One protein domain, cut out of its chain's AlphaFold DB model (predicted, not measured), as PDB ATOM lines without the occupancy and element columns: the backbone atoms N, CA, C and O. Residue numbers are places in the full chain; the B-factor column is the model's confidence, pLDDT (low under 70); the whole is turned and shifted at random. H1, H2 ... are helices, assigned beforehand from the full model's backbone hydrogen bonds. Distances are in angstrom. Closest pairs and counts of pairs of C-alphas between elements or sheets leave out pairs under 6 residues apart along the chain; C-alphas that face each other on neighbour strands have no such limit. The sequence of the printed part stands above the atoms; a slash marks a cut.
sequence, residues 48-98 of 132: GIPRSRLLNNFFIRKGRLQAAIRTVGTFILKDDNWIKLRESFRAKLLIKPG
ATOM      1  N   GLY A  48      -5.471 -53.152 240.384       76.31
ATOM      2  CA  GLY A  48      -5.002 -52.510 239.161       76.31
ATOM      3  C   GLY A  48      -3.601 -52.970 238.780       76.31
ATOM      4  O   GLY A  48      -2.948 -53.710 239.519       76.31
ATOM      5  N   ILE A  49      -3.133 -52.516 237.622       77.12
ATOM      6  CA  ILE A  49      -1.753 -52.729 237.189       77.12
ATOM      7  C   ILE A  49      -0.916 -51.486 237.510       77.12
ATOM      8  O   ILE A  49      -1.359 -50.367 237.253       77.12
ATOM      9  N   PRO A  50       0.295 -51.627 238.067       73.69
ATOM     10  CA  PRO A  50       1.164 -50.483 238.310       73.69
ATOM     11  C   PRO A  50       1.491 -49.755 237.004       73.69
ATOM     12  O   PRO A  50       1.954 -50.379 236.047       73.69
ATOM     13  N   ARG A  51       1.341 -48.426 236.990       70.44
ATOM     14  CA  ARG A  51       1.673 -47.560 235.843       70.44
ATOM     15  C   ARG A  51       3.109 -47.736 235.351       70.44
ATOM     16  O   ARG A  51       3.385 -47.563 234.171       70.44
ATOM     17  N   SER A  52       4.023 -48.083 236.254       71.94
ATOM     18  CA  SER A  52       5.416 -48.381 235.932       71.94
ATOM     19  C   SER A  52       5.905 -49.587 236.727       71.94
ATOM     20  O   SER A  52       5.804 -49.627 237.956       71.94
ATOM     21  N   ARG A  53       6.508 -50.554 236.022       65.69
ATOM     22  CA  ARG A  53       7.157 -51.728 236.630       65.69
ATOM     23  C   ARG A  53       8.321 -51.334 237.551       65.69
ATOM     24  O   ARG A  53       8.573 -52.025 238.533       65.69
ATOM     25  N   LEU A  54       8.995 -50.214 237.269       64.19
ATOM     26  CA  LEU A  54      10.116 -49.709 238.070       64.19
ATOM     27  C   LEU A  54       9.645 -49.141 239.415       64.19
ATOM     28  O   LEU A  54      10.188 -49.508 240.455       64.19
ATOM     29  N   LEU A  55       8.583 -48.326 239.409       64.75
ATOM     30  CA  LEU A  55       7.949 -47.818 240.633       64.75
ATOM     31  C   LEU A  55       7.357 -48.963 241.462       64.75
ATOM     32  O   LEU A  55       7.507 -48.988 242.681       64.75
ATOM     33  N   ASN A  56       6.761 -49.959 240.802       65.25
ATOM     34  CA  ASN A  56       6.286 -51.158 241.482       65.25
ATOM     35  C   ASN A  56       7.420 -51.892 242.207       65.25
ATOM     36  O   ASN A  56       7.305 -52.206 243.388       65.25
ATOM     37  N   ASN A  57       8.550 -52.106 241.531       63.03
ATOM     38  CA  ASN A  57       9.718 -52.726 242.151       63.03
ATOM     39  C   ASN A  57      10.280 -51.887 243.307       63.03
ATOM     40  O   ASN A  57      10.700 -52.471 244.300       63.03
ATOM     41  N   PHE A  58      10.241 -50.555 243.225       61.31
ATOM     42  CA  PHE A  58      10.701 -49.661 244.292       61.31
ATOM     43  C   PHE A  58       9.806 -49.702 245.545       61.31
ATOM     44  O   PHE A  58      10.309 -49.700 246.666       61.31
ATOM     45  N   PHE A  59       8.481 -49.781 245.374       56.38
ATOM     46  CA  PHE A  59       7.516 -49.771 246.483       56.38
ATOM     47  C   PHE A  59       7.115 -51.160 247.009       56.38
ATOM     48  O   PHE A  59       6.538 -51.242 248.103       56.38
ATOM     49  N   ILE A  60       7.344 -52.237 246.245       55.62
ATOM     50  CA  ILE A  60       6.940 -53.614 246.589       55.62
ATOM     51  C   ILE A  60       8.125 -54.511 246.966       55.62
ATOM     52  O   ILE A  60       7.947 -55.378 247.826       55.62
ATOM     53  N   ARG A  61       9.332 -54.332 246.402       56.19
ATOM     54  CA  ARG A  61      10.469 -55.164 246.831       56.19
ATOM     55  C   ARG A  61      10.875 -54.790 248.254       56.19
ATOM     56  O   ARG A  61      11.420 -53.716 248.488       56.19
ATOM     57  N   LYS A  62      10.661 -55.735 249.176       54.12
ATOM     58  CA  LYS A  62      11.215 -55.719 250.535       54.12
ATOM     59  C   LYS A  62      12.734 -55.574 250.447       54.12
ATOM     60  O   LYS A  62      13.439 -56.530 250.147       54.12
ATOM     61  N   GLY A  63      13.221 -54.360 250.667       64.81
ATOM     62  CA  GLY A  63      14.637 -54.011 250.634       64.81
ATOM     63  C   GLY A  63      14.981 -52.971 251.696       64.81
ATOM     64  O   GLY A  63      14.097 -52.379 252.318       64.81
ATOM     65  N   ARG A  64      16.280 -52.722 251.890       62.66
ATOM     66  CA  ARG A  64      16.804 -51.784 252.905       62.66
ATOM     67  C   ARG A  64      16.229 -50.371 252.779       62.66
ATOM     68  O   ARG A  64      15.954 -49.725 253.783       62.66
ATOM     69  N   LEU A  65      15.975 -49.931 251.550       67.44
ATOM     70  CA  LEU A  65      15.399 -48.619 251.273       67.44
ATOM     71  C   LEU A  65      13.935 -48.507 251.728       67.44
ATOM     72  O   LEU A  65      13.545 -47.491 252.291       67.44
ATOM     73  N   GLN A  66      13.136 -49.567 251.569       69.88
ATOM     74  CA  GLN A  66      11.752 -49.584 252.049       69.88
ATOM     75  C   GLN A  66      11.689 -49.525 253.583       69.88
ATOM     76  O   GLN A  66      10.803 -48.874 254.132       69.88
ATOM     77  N   ALA A  67      12.628 -50.185 254.269       72.50
ATOM     78  CA  ALA A  67      12.738 -50.110 255.723       72.50
ATOM     79  C   ALA A  67      13.076 -48.682 256.180       72.50
ATOM     80  O   ALA A  67      12.402 -48.166 257.063       72.50
ATOM     81  N   ALA A  68      14.028 -48.013 255.521       76.50
ATOM     82  CA  ALA A  68      14.383 -46.625 255.823       76.50
ATOM     83  C   ALA A  68      13.219 -45.648 255.575       76.50
ATOM     84  O   ALA A  68      12.906 -44.834 256.439       76.50
ATOM     85  N   ILE A  69      12.528 -45.771 254.433       75.62
ATOM     86  CA  ILE A  69      11.356 -44.943 254.105       75.62
ATOM     87  C   ILE A  69      10.240 -45.158 255.130       75.62
ATOM     88  O   ILE A  69       9.599 -44.194 255.540       75.62
ATOM     89  N   ARG A  70      10.018 -46.403 255.571       76.00
ATOM     90  CA  ARG A  70       9.063 -46.693 256.642       76.00
ATOM     91  C   ARG A  70       9.483 -46.001 257.934       76.00
ATOM     92  O   ARG A  70       8.683 -45.241 258.439       76.00
ATOM     93  N   THR A  71      10.707 -46.198 258.420       78.75
ATOM     94  CA  THR A  71      11.172 -45.601 259.682       78.75
ATOM     95  C   THR A  71      11.066 -44.076 259.688       78.75
ATOM     96  O   THR A  71      10.602 -43.498 260.665       78.75
ATOM     97  N   VAL A  72      11.451 -43.416 258.592       79.62
ATOM     98  CA  VAL A  72      11.325 -41.956 258.459       79.62
ATOM     99  C   VAL A  72       9.854 -41.545 258.382       79.62
ATOM    100  O   VAL A  72       9.436 -40.616 259.067       79.62
ATOM    101  N   GLY A  73       9.055 -42.259 257.591       75.81
ATOM    102  CA  GLY A  73       7.626 -42.003 257.447       75.81
ATOM    103  C   GLY A  73       6.864 -42.139 258.762       75.81
ATOM    104  O   GLY A  73       6.070 -41.263 259.074       75.81
ATOM    105  N   THR A  74       7.155 -43.174 259.554       75.81
ATOM    106  CA  THR A  74       6.537 -43.444 260.864       75.81
ATOM    107  C   THR A  74       7.042 -42.508 261.967       75.81
ATOM    108  O   THR A  74       6.384 -42.323 262.985       75.81
ATOM    109  N   PHE A  75       8.228 -41.919 261.782       78.62
ATOM    110  CA  PHE A  75       8.768 -40.894 262.676       78.62
ATOM    111  C   PHE A  75       8.119 -39.523 262.429       78.62
ATOM    112  O   PHE A  75       7.810 -38.807 263.375       78.62
ATOM    113  N   ILE A  76       7.892 -39.163 261.160       78.12
ATOM    114  CA  ILE A  76       7.275 -37.881 260.773       78.12
ATOM    115  C   ILE A  76       5.748 -37.931 260.923       78.12
ATOM    116  O   ILE A  76       5.123 -36.962 261.350       78.12
ATOM    117  N   LEU A  77       5.137 -39.058 260.565       69.75
ATOM    118  CA  LEU A  77       3.704 -39.304 260.645       69.75
ATOM    119  C   LEU A  77       3.482 -40.499 261.567       69.75
ATOM    120  O   LEU A  77       4.121 -41.526 261.387       69.75
ATOM    121  N   LYS A  78       2.540 -40.408 262.513       76.94
ATOM    122  CA  LYS A  78       2.098 -41.579 263.295       76.94
ATOM    123  C   LYS A  78       1.799 -42.761 262.357       76.94
ATOM    124  O   LYS A  78       1.298 -42.535 261.253       76.94
ATOM    125  N   ASP A  79       2.079 -43.989 262.803       74.31
ATOM    126  CA  ASP A  79       2.024 -45.217 261.986       74.31
ATOM    127  C   ASP A  79       0.776 -45.306 261.085       74.31
ATOM    128  O   ASP A  79       0.894 -45.564 259.883       74.31
ATOM    129  N   ASP A  80      -0.406 -44.993 261.621       74.69
ATOM    130  CA  ASP A  80      -1.671 -45.046 260.877       74.69
ATOM    131  C   ASP A  80      -1.741 -44.036 259.722       74.69
ATOM    132  O   ASP A  80      -2.183 -44.362 258.617       74.69
ATOM    133  N   ASN A  81      -1.253 -42.813 259.940       77.62
ATOM    134  CA  ASN A  81      -1.240 -41.765 258.920       77.62
ATOM    135  C   ASN A  81      -0.234 -42.086 257.813       77.62
ATOM    136  O   ASN A  81      -0.501 -41.831 256.637       77.62
ATOM    137  N   TRP A  82       0.903 -42.685 258.174       79.25
ATOM    138  CA  TRP A  82       1.881 -43.164 257.204       79.25
ATOM    139  C   TRP A  82       1.303 -44.275 256.315       79.25
ATOM    140  O   TRP A  82       1.469 -44.241 255.091       79.25
ATOM    141  N   ILE A  83       0.578 -45.232 256.905       76.31
ATOM    142  CA  ILE A  83      -0.085 -46.315 256.166       76.31
ATOM    143  C   ILE A  83      -1.146 -45.746 255.216       76.31
ATOM    144  O   ILE A  83      -1.107 -46.058 254.023       76.31
ATOM    145  N   LYS A  84      -2.032 -44.861 255.701       76.81
ATOM    146  CA  LYS A  84      -3.060 -44.201 254.872       76.81
ATOM    147  C   LYS A  84      -2.438 -43.436 253.698       76.81
ATOM    148  O   LYS A  84      -2.865 -43.591 252.550       76.81
ATOM    149  N   LEU A  85      -1.379 -42.664 253.953       78.62
ATOM    150  CA  LEU A  85      -0.676 -41.911 252.916       78.62
ATOM    151  C   LEU A  85      -0.075 -42.846 251.862       78.62
ATOM    152  O   LEU A  85      -0.308 -42.672 250.667       78.62
ATOM    153  N   ARG A  86       0.653 -43.878 252.287       77.69
ATOM    154  CA  ARG A  86       1.287 -44.834 251.375       77.69
ATOM    155  C   ARG A  86       0.271 -45.559 250.493       77.69
ATOM    156  O   ARG A  86       0.516 -45.702 249.294       77.69
ATOM    157  N   GLU A  87      -0.837 -46.017 251.063       76.38
ATOM    158  CA  GLU A  87      -1.865 -46.735 250.306       76.38
ATOM    159  C   GLU A  87      -2.610 -45.807 249.337       76.38
ATOM    160  O   GLU A  87      -2.800 -46.171 248.177       76.38
ATOM    161  N   SER A  88      -2.902 -44.560 249.726       76.31
ATOM    162  CA  SER A  88      -3.470 -43.567 248.796       76.31
ATOM    163  C   SER A  88      -2.532 -43.234 247.625       76.31
ATOM    164  O   SER A  88      -2.978 -43.116 246.482       76.31
ATOM    165  N   PHE A  89      -1.218 -43.142 247.866       76.19
ATOM    166  CA  PHE A  89      -0.225 -42.968 246.801       76.19
ATOM    167  C   PHE A  89      -0.152 -44.186 245.880       76.19
ATOM    168  O   PHE A  89      -0.115 -44.031 244.661       76.19
ATOM    169  N   ARG A  90      -0.163 -45.399 246.442       75.31
ATOM    170  CA  ARG A  90      -0.186 -46.641 245.658       75.31
ATOM    171  C   ARG A  90      -1.421 -46.728 244.778       75.31
ATOM    172  O   ARG A  90      -1.275 -47.003 243.593       75.31
ATOM    173  N   ALA A  91      -2.595 -46.421 245.320       75.00
ATOM    174  CA  ALA A  91      -3.851 -46.414 244.579       75.00
ATOM    175  C   ALA A  91      -3.792 -45.505 243.341       75.00
ATOM    176  O   ALA A  91      -4.212 -45.908 242.263       75.00
ATOM    177  N   LYS A  92      -3.190 -44.313 243.467       77.12
ATOM    178  CA  LYS A  92      -3.001 -43.366 242.351       77.12
ATOM    179  C   LYS A  92      -2.021 -43.857 241.280       77.12
ATOM    180  O   LYS A  92      -2.055 -43.380 240.150       77.12
ATOM    181  N   LEU A  93      -1.122 -44.774 241.632       76.75
ATOM    182  CA  LEU A  93      -0.164 -45.373 240.701       76.75
ATOM    183  C   LEU A  93      -0.736 -46.593 239.971       76.75
ATOM    184  O   LEU A  93      -0.102 -47.077 239.029       76.75
ATOM    185  N   LEU A  94      -1.895 -47.100 240.394       79.88
ATOM    186  CA  LEU A  94      -2.583 -48.194 239.726       79.88
ATOM    187  C   LEU A  94      -3.400 -47.660 238.551       79.88
ATOM    188  O   LEU A  94      -4.167 -46.710 238.668       79.88
ATOM    189  N   ILE A  95      -3.246 -48.314 237.409       79.38
ATOM    190  CA  ILE A  95      -4.105 -48.142 236.248       79.38
ATOM    191  C   ILE A  95      -5.092 -49.299 236.256       79.38
ATOM    192  O   ILE A  95      -4.698 -50.465 236.340       79.38
ATOM    193  N   LYS A  96      -6.380 -48.984 236.145       80.06
ATOM    194  CA  LYS A  96      -7.402 -49.982 235.838       80.06
ATOM    195  C   LYS A  96      -7.418 -50.157 234.317       80.06
ATOM    196  O   LYS A  96      -7.739 -49.191 233.625       80.06
ATOM    197  N   PRO A  97      -7.003 -51.315 233.774       79.94
ATOM    198  CA  PRO A  97      -7.064 -51.531 232.338       79.94
ATOM    199  C   PRO A  97      -8.532 -51.479 231.907       79.94
ATOM    200  O   PRO A  97      -9.359 -52.224 232.429       79.94
ATOM    201  N   GLY A  98      -8.853 -50.560 230.998       82.38
ATOM    202  CA  GLY A  98     -10.198 -50.444 230.446       82.38
ATOM    203  C   GLY A  98     -10.568 -51.689 229.641       82.38
ATOM    204  O   GLY A  98      -9.712 -52.310 229.005       82.38
TER     205      GLY A  98
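What this domain is: This is residues 48 to 98 of the 132 residues of an uncharacterized protein of Nitrospirae bacterium (UniProt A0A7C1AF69). Three helices make a flat, open frame: H3 forms one long side, H2 slants away from its first end, and H1 runs along the opposite side. Residues 49 to 50 pair antiparallel with 94 to 95, and residues 60 to 65 stick out. The printed part has 51 residues with H1, H2, H3 in chain order and no named strand, all helix; it is only just loose, close to compact, with a radius of gyration of the C-alphas of 12.1 A and spans of 38 by 21 by 11 A.

How they stand to each other: H3, residues 79 to 93, and H2, residues 64 to 76, only just touch, only at the corner by their link, with 3 pairs of C-alphas within 8 A; the closest, Gly 73 and Trp 82, are 5.9 A apart. They run opposite ways at a steep tilt of 57 degrees. H1, residues 53 to 60, is close to H2 but not clearly touching; their closest C-alphas, Phe 59 and Gln 66, are 7.0 A apart. H1 and H3 are near each other. In H1, H2 and H3 every O i to N i+4 pair is within hydrogen-bond range.

Where its parts are: H3 spans 21.4 A, from C-alpha 79 at (2.024, -45.217, 261.986) to C-alpha 93. H2 spans 18.6 A and H1 10.1 A, beginning at C-alpha 53 (7.157, -51.728, 236.630).

The domain as a whole: The C-alphas farthest apart, Phe 75 and Gly 98, are 38.6 A apart. The printed part has no cut, and both links are tight. Residues 53 to 66 and 77 have pLDDT under 70.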